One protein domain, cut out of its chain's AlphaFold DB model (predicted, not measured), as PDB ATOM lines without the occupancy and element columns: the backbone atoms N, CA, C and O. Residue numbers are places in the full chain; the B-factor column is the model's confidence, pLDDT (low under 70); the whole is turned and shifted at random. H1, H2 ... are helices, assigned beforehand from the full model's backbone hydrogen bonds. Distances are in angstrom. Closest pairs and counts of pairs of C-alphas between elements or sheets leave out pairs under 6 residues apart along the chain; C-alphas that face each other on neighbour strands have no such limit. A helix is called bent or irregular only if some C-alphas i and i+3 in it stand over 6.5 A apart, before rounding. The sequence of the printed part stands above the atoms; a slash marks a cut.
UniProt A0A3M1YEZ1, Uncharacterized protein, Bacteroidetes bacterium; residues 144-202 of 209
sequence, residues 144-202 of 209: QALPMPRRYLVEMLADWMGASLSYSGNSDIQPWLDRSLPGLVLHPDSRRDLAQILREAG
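This is residues 144 to 202 of the 209 residues of an uncharacterized protein of Bacteroidetes bacterium (UniProt A0A3M1YEZ1). One long helix, H1, makes the long side of the domain, and two shorter helices, H2 and H3, stand next to each other on one side of it, both slanted to H1 and running opposite ways to each other. H3 packs on the first part of H1, residues 150 to 157, while H2 lies near the later part of H1 with a gap between them and touches no helix. The printed part has 59 residues with three named helices, in the order H1, H2, H3, and no named strand; the class is all helix. The whole is compact, with a radius of gyration of the C-alphas of 11.6 A, and elongated in outline, spanning 34 by 21 by 17 A.

After residues 144 to 149 comes H1, residues 150 to 168, the longest helix. H2, residues 174 to 183, touches no helix. H2 is near H1, with 6 pairs of C-alphas within 10 A but no pair within 8 A. H3, residues 188 to 200, touches H1, and of H1 residues 150 to 157 alone touch it. There are 10 pairs of C-alphas within 8 A between H1 and H3, and the closest are those of Leu 153 and Leu 194, 6.1 A apart. The lines of H1 and H3 stand at a steep tilt of 57 degrees, and the two helices run the same way. H2 and H3 are near each other, with 5 pairs of C-alphas within 10 A but no pair within 8 A. In H1 and H3 every O i to N i+4 pair is within hydrogen-bond range; in H2 3 of 6 such pairs are.

H1 runs from C-alpha 150 at (472.755, 712.591, 377.973) to C-alpha 168 at (466.726, 738.314, 372.655), 27.0 A from first to last C-alpha. H2, Gln 174 to Gly 183, measures 14.9 A from first to last C-alpha. H2 is irregular, but only just: C-alphas 179 and 182 are 6.7 A apart. H3, Pro 188 to Glu 200, measures 18.6 A and ends with C-alpha 200 at (475.355, 717.391, 366.139).

The two C-alphas farthest apart are those of Gln 144 and Gly 169, 35.6 A. The first and last printed C-alphas, those of Gln 144 and Gly 202, are 29.7 A apart. The printed part has no cut. The link from H1 to H2, 5 residues, and the link from H2 to H3, 4 residues, are both tight. The mean pLDDT of the printed part is 94.3, and no printed residue is under 70.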
ATOM      1  N   GLN A 144     482.686 717.674 393.812       95.06
ATOM      2  CA  GLN A 144     482.879 716.743 392.705       95.06
ATOM      3  C   GLN A 144     481.698 716.827 391.738       95.06
ATOM      4  O   GLN A 144     480.547 716.739 392.154       95.06
ATOM      5  N   ALA A 145     481.976 716.949 390.440       96.75
ATOM      6  CA  ALA A 145     480.948 716.811 389.416       96.75
ATOM      7  C   ALA A 145     480.699 715.327 389.112       96.75
ATOM      8  O   ALA A 145     481.638 714.589 388.816       96.75
ATOM      9  N   LEU A 146     479.440 714.904 389.175       97.69
ATOM     10  CA  LEU A 146     478.982 713.568 388.810       97.69
ATOM     11  C   LEU A 146     478.588 713.521 387.323       97.69
ATOM     12  O   LEU A 146     478.237 714.561 386.754       97.69
ATOM     13  N   PRO A 147     478.642 712.344 386.671       98.19
ATOM     14  CA  PRO A 147     478.169 712.195 385.300       98.19
ATOM     15  C   PRO A 147     476.695 712.600 385.171       98.19
ATOM     16  O   PRO A 147     475.816 711.973 385.758       98.19
ATOM     17  N   MET A 148     476.430 713.633 384.374       98.31
ATOM     18  CA  MET A 148     475.094 714.014 383.931       98.31
ATOM     19  C   MET A 148     474.670 713.126 382.746       98.31
ATOM     20  O   MET A 148     475.380 713.098 381.737       98.31
ATOM     21  N   PRO A 149     473.515 712.441 382.822       98.25
ATOM     22  CA  PRO A 149     472.946 711.679 381.716       98.25
ATOM     23  C   PRO A 149     472.683 712.526 380.466       98.25
ATOM     24  O   PRO A 149     472.171 713.644 380.554       98.25
ATOM     25  N   ARG A 150     472.919 711.937 379.285       98.19
ATOM     26  CA  ARG A 150     472.755 712.591 377.973       98.19
ATOM     27  C   ARG A 150     471.413 713.314 377.805       98.19
ATOM     28  O   ARG A 150     471.395 714.436 377.312       98.19
ATOM     29  N   ARG A 151     470.300 712.724 378.265       98.44
ATOM     30  CA  ARG A 151     468.957 713.336 378.169       98.44
ATOM     31  C   ARG A 151     468.868 714.719 378.825       98.44
ATOM     32  O   ARG A 151     468.123 715.564 378.347       98.44
ATOM     33  N   TYR A 152     469.624 714.956 379.896       98.69
ATOM     34  CA  TYR A 152     469.642 716.237 380.602       98.69
ATOM     35  C   TYR A 152     470.633 717.223 379.986       98.69
ATOM     36  O   TYR A 152     470.384 718.419 380.026       98.69
ATOM     37  N   LEU A 153     471.695 716.738 379.335       98.62
ATOM     38  CA  LEU A 153     472.566 717.581 378.510       98.62
ATOM     39  C   LEU A 153     471.816 718.129 377.286       98.62
ATOM     40  O   LEU A 153     471.969 719.300 376.949       98.62
ATOM     41  N   VAL A 154     470.973 717.308 376.647       98.62
ATOM     42  CA  VAL A 154     470.111 717.759 375.541       98.62
ATOM     43  C   VAL A 154     469.055 718.750 376.038       98.62
ATOM     44  O   VAL A 154     468.834 719.774 375.396       98.62
ATOM     45  N   GLU A 155     468.438 718.499 377.197       98.75
ATOM     46  CA  GLU A 155     467.487 719.447 377.798       98.75
ATOM     47  C   GLU A 155     468.169 720.765 378.183       98.75
ATOM     48  O   GLU A 155     467.594 721.824 377.975       98.75
ATOM     49  N   MET A 156     469.411 720.720 378.665       98.44
ATOM     50  CA  MET A 156     470.196 721.913 378.981       98.44
ATOM     51  C   MET A 156     470.466 722.757 377.728       98.44
ATOM     52  O   MET A 156     470.345 723.976 377.773       98.44
ATOM     53  N   LEU A 157     470.771 722.123 376.588       98.06
ATOM     54  CA  LEU A 157     470.882 722.835 375.313       98.06
ATOM     55  C   LEU A 157     469.538 723.455 374.889       98.06
ATOM     56  O   LEU A 157     469.509 724.611 374.472       98.06
ATOM     57  N   ALA A 158     468.431 722.718 375.034       98.00
ATOM     58  CA  ALA A 158     467.090 723.238 374.759       98.00
ATOM     59  C   ALA A 158     466.732 724.433 375.663       98.00
ATOM     60  O   ALA A 158     466.155 725.405 375.178       98.00
ATOM     61  N   ASP A 159     467.116 724.391 376.944       97.94
ATOM     62  CA  ASP A 159     466.953 725.491 377.901       97.94
ATOM     63  C   ASP A 159     467.707 726.747 377.446       97.94
ATOM     64  O   ASP A 159     467.133 727.834 377.390       97.94
ATOM     65  N   TRP A 160     468.964 726.602 377.019       97.06
ATOM     66  CA  TRP A 160     469.767 727.724 376.520       97.06
ATOM     67  C   TRP A 160     469.194 728.339 375.241       97.06
ATOM     68  O   TRP A 160     469.131 729.567 375.119       97.06
ATOM     69  N   MET A 161     468.745 727.502 374.303       96.19
ATOM     70  CA  MET A 161     468.066 727.948 373.082       96.19
ATOM     71  C   MET A 161     466.755 728.673 373.409       96.19
ATOM     72  O   MET A 161     466.509 729.763 372.888       96.19
ATOM     73  N   GLY A 162     465.943 728.107 374.309       95.19
ATOM     74  CA  GLY A 162     464.678 728.692 374.746       95.19
ATOM     75  C   GLY A 162     464.867 730.036 375.450       95.19
ATOM     76  O   GLY A 162     464.234 731.019 375.071       95.19
ATOM     77  N   ALA A 163     465.816 730.120 376.387       93.19
ATOM     78  CA  ALA A 163     466.152 731.356 377.089       93.19
ATOM     79  C   ALA A 163     466.633 732.449 376.122       93.19
ATOM     80  O   ALA A 163     466.210 733.603 376.223       93.19
ATOM     81  N   SER A 164     467.496 732.104 375.159       90.38
ATOM     82  CA  SER A 164     467.964 733.061 374.150       90.38
ATOM     83  C   SER A 164     466.815 733.606 373.307       90.38
ATOM     84  O   SER A 164     466.722 734.824 373.113       90.38
ATOM     85  N   LEU A 165     465.908 732.732 372.863       86.12
ATOM     86  CA  LEU A 165     464.739 733.130 372.087       86.12
ATOM     87  C   LEU A 165     463.812 734.041 372.902       86.12
ATOM     88  O   LEU A 165     463.417 735.097 372.411       86.12
ATOM     89  N   SER A 166     463.517 733.689 374.156       82.62
ATOM     90  CA  SER A 166     462.650 734.489 375.027       82.62
ATOM     91  C   SER A 166     463.247 735.852 375.394       82.62
ATOM     92  O   SER A 166     462.501 736.824 375.507       82.62
ATOM     93  N   TYR A 167     464.568 735.959 375.573       77.81
ATOM     94  CA  TYR A 167     465.207 737.211 376.005       77.81
ATOM     95  C   TYR A 167     465.661 738.122 374.868       77.81
ATOM     96  O   TYR A 167     465.660 739.341 375.033       77.81
ATOM     97  N   SER A 168     466.091 737.555 373.741       77.38
ATOM     98  CA  SER A 168     466.726 738.314 372.655       77.38
ATOM     99  C   SER A 168     466.032 738.171 371.304       77.38
ATOM    100  O   SER A 168     466.377 738.896 370.374       77.38
ATOM    101  N   GLY A 169     465.084 737.236 371.171       78.12
ATOM    102  CA  GLY A 169     464.494 736.881 369.880       78.12
ATOM    103  C   GLY A 169     465.483 736.223 368.909       78.12
ATOM    104  O   GLY A 169     465.134 736.016 367.751       78.12
ATOM    105  N   ASN A 170     466.707 735.910 369.352       78.38
ATOM    106  CA  ASN A 170     467.751 735.315 368.527       78.38
ATOM    107  C   ASN A 170     467.898 733.816 368.820       78.38
ATOM    108  O   ASN A 170     468.078 733.406 369.970       78.38
ATOM    109  N   SER A 171     467.864 733.014 367.757       73.38
ATOM    110  CA  SER A 171     468.091 731.567 367.797       73.38
ATOM    111  C   SER A 171     469.574 731.180 367.787       73.38
ATOM    112  O   SER A 171     469.905 730.042 368.118       73.38
ATOM    113  N   ASP A 172     470.476 732.087 367.400       88.38
ATOM    114  CA  ASP A 172     471.917 731.837 367.459       88.38
ATOM    115  C   ASP A 172     472.461 732.068 368.874       88.38
ATOM    116  O   ASP A 172     472.672 733.202 369.318       88.38
ATOM    117  N   ILE A 173     472.711 730.962 369.574       94.62
ATOM    118  CA  ILE A 173     473.279 730.958 370.923       94.62
ATOM    119  C   ILE A 173     474.807 730.861 370.943       94.62
ATOM    120  O   ILE A 173     475.385 730.906 372.032       94.62
ATOM    121  N   GLN A 174     475.493 730.759 369.796       95.31
ATOM    122  CA  GLN A 174     476.947 730.568 369.762       95.31
ATOM    123  C   GLN A 174     477.718 731.640 370.555       95.31
ATOM    124  O   GLN A 174     478.582 731.268 371.355       95.31
ATOM    125  N   PRO A 175     477.390 732.948 370.469       93.19
ATOM    126  CA  PRO A 175     478.085 733.954 371.272       93.19
ATOM    127  C   PRO A 175     477.912 733.750 372.782       93.19
ATOM    128  O   PRO A 175     478.785 734.115 373.569       93.19
ATOM    129  N   TRP A 176     476.766 733.212 373.211       92.75
ATOM    130  CA  TRP A 176     476.522 732.886 374.613       92.75
ATOM    131  C   TRP A 176     477.294 731.632 375.036       92.75
ATOM    132  O   TRP A 176     477.877 731.635 376.124       92.75
ATOM    133  N   LEU A 177     477.367 730.615 374.171       95.56
ATOM    134  CA  LEU A 177     478.159 729.402 374.389       95.56
ATOM    135  C   LEU A 177     479.644 729.733 374.568       95.56
ATOM    136  O   LEU A 177     480.225 729.348 375.581       95.56
ATOM    137  N   ASP A 178     480.221 730.537 373.670       95.00
ATOM    138  CA  ASP A 178     481.634 730.942 373.722       95.00
ATOM    139  C   ASP A 178     482.003 731.596 375.074       95.00
ATOM    140  O   ASP A 178     483.116 731.432 375.575       95.00
ATOM    141  N   ARG A 179     481.058 732.317 375.701       93.88
ATOM    142  CA  ARG A 179     481.246 732.944 377.023       93.88
ATOM    143  C   ARG A 179     480.969 732.007 378.198       93.88
ATOM    144  O   ARG A 179     481.553 732.197 379.262       93.88
ATOM    145  N   SER A 180     480.060 731.048 378.040       93.50
ATOM    146  CA  SER A 180     479.504 730.272 379.159       93.50
ATOM    147  C   SER A 180     480.170 728.908 379.330       93.50
ATOM    148  O   SER A 180     480.401 728.483 380.462       93.50
ATOM    149  N   LEU A 181     480.529 728.238 378.229       96.00
ATOM    150  CA  LEU A 181     481.138 726.905 378.256       96.00
ATOM    151  C   LEU A 181     482.462 726.843 379.045       96.00
ATOM    152  O   LEU A 181     482.610 725.897 379.822       96.00
ATOM    153  N   PRO A 182     483.385 727.832 378.963       95.06
ATOM    154  CA  PRO A 182     484.630 727.796 379.737       95.06
ATOM    155  C   PRO A 182     484.425 727.744 381.258       95.06
ATOM    156  O   PRO A 182     485.227 727.146 381.973       95.06
ATOM    157  N   GLY A 183     483.353 728.365 381.763       92.81
ATOM    158  CA  GLY A 183     483.020 728.393 383.191       92.81
ATOM    159  C   GLY A 183     482.125 727.240 383.650       92.81
ATOM    160  O   GLY A 183     481.835 727.125 384.842       92.81
ATOM    161  N   LEU A 184     481.655 726.397 382.728       94.88
ATOM    162  CA  LEU A 184     480.714 725.332 383.040       94.88
ATOM    163  C   LEU A 184     481.430 724.197 383.777       94.88
ATOM    164  O   LEU A 184     482.388 723.623 383.263       94.88
ATOM    165  N   VAL A 185     480.965 723.846 384.977       95.25
ATOM    166  CA  VAL A 185     481.500 722.722 385.760       95.25
ATOM    167  C   VAL A 185     480.718 721.456 385.418       95.25
ATOM    168  O   VAL A 185     479.522 721.378 385.675       95.25
ATOM    169  N   LEU A 186     481.394 720.463 384.838       96.75
ATOM    170  CA  LEU A 186     480.824 719.176 384.433       96.75
ATOM    171  C   LEU A 186     481.838 718.055 384.646       96.75
ATOM    172  O   LEU A 186     483.050 718.280 384.544       96.75
ATOM    173  N   HIS A 187     481.329 716.843 384.869       97.56
ATOM    174  CA  HIS A 187     482.127 715.623 384.818       97.56
ATOM    175  C   HIS A 187     482.786 715.473 383.431       97.56
ATOM    176  O   HIS A 187     482.144 715.815 382.432       97.56
ATOM    177  N   PRO A 188     484.026 714.951 383.326       96.94
ATOM    178  CA  PRO A 188     484.721 714.811 382.044       96.94
ATOM    179  C   PRO A 188     483.916 714.072 380.970       96.94
ATOM    180  O   PRO A 188     483.932 714.474 379.811       96.94
ATOM    181  N   ASP A 189     483.174 713.028 381.339       97.62
ATOM    182  CA  ASP A 189     482.337 712.287 380.384       97.62
ATOM    183  C   ASP A 189     481.182 713.145 379.864       97.62
ATOM    184  O   ASP A 189     480.980 713.243 378.658       97.62
ATOM    185  N   SER A 190     480.502 713.876 380.750       98.06
ATOM    186  CA  SER A 190     479.428 714.795 380.366       98.06
ATOM    187  C   SER A 190     479.927 715.966 379.525       98.06
ATOM    188  O   SER A 190     479.189 716.455 378.678       98.06
ATOM    189  N   ARG A 191     481.179 716.414 379.712       97.44
ATOM    190  CA  ARG A 191     481.809 717.403 378.819       97.44
ATOM    191  C   ARG A 191     481.972 716.854 377.407       97.44
ATOM    192  O   ARG A 191     481.633 717.552 376.454       97.44
ATOM    193  N   ARG A 192     482.465 715.616 377.268       97.44
ATOM    194  CA  ARG A 192     482.610 714.960 375.959       97.44
ATOM    195  C   ARG A 192     481.252 714.772 375.285       97.44
ATOM    196  O   ARG A 192     481.114 715.131 374.116       97.44
ATOM    197  N   ASP A 193     480.256 714.308 376.036       97.75
ATOM    198  CA  ASP A 193     478.888 714.137 375.541       97.75
ATOM    199  C   ASP A 193     478.272 715.472 375.110       97.75
ATOM    200  O   ASP A 193     477.701 715.561 374.025       97.75
ATOM    201  N   LEU A 194     478.433 716.534 375.909       98.19
ATOM    202  CA  LEU A 194     477.949 717.869 375.561       98.19
ATOM    203  C   LEU A 194     478.638 718.406 374.305       98.19
ATOM    204  O   LEU A 194     477.973 718.957 373.432       98.19
ATOM    205  N   ALA A 195     479.953 718.219 374.177       98.00
ATOM    206  CA  ALA A 195     480.682 718.635 372.986       98.00
ATOM    207  C   ALA A 195     480.192 717.898 371.730       98.00
ATOM    208  O   ALA A 195     480.123 718.494 370.657       98.00
ATOM    209  N   GLN A 196     479.836 716.616 371.848       97.38
ATOM    210  CA  GLN A 196     479.218 715.867 370.757       97.38
ATOM    211  C   GLN A 196     477.812 716.392 370.432       97.38
ATOM    212  O   GLN A 196     477.544 716.682 369.269       97.38
ATOM    213  N   ILE A 197     476.958 716.579 371.443       97.94
ATOM    214  CA  ILE A 197     475.603 717.133 371.290       97.94
ATOM    215  C   ILE A 197     475.641 718.483 370.567       97.94
ATOM    216  O   ILE A 197     474.881 718.696 369.628       97.94
ATOM    217  N   LEU A 198     476.540 719.385 370.973       97.44
ATOM    218  CA  LEU A 198     476.678 720.704 370.357       97.44
ATOM    219  C   LEU A 198     477.051 720.596 368.874       97.44
ATOM    220  O   LEU A 198     476.400 721.233 368.053       97.44
ATOM    221  N   ARG A 199     478.021 719.743 368.515       96.88
ATOM    222  CA  ARG A 199     478.402 719.528 367.107       96.88
ATOM    223  C   ARG A 199     477.248 718.972 366.277       96.88
ATOM    224  O   ARG A 199     477.011 719.455 365.175       96.88
ATOM    225  N   GLU A 200     476.527 717.982 366.801       96.31
ATOM    226  CA  GLU A 200     475.355 717.391 366.139       96.31
ATOM    227  C   GLU A 200     474.217 718.415 365.969       96.31
ATOM    228  O   GLU A 200     473.516 718.413 364.956       96.31
ATOM    229  N   ALA A 201     474.079 719.342 366.920       95.56
ATOM    230  CA  ALA A 201     473.148 720.466 366.856       95.56
ATOM    231  C   ALA A 201     473.641 721.639 365.978       95.56
ATOM    232  O   ALA A 201     472.886 722.582 365.753       95.56
ATOM    233  N   GLY A 202     474.868 721.583 365.445       95.19
ATOM    234  CA  GLY A 202     475.435 722.611 364.565       95.19
ATOM    235  C   GLY A 202     476.162 723.760 365.275       95.19
ATOM    236  O   GLY A 202     476.439 724.774 364.643       95.19
TER     237      GLY A 202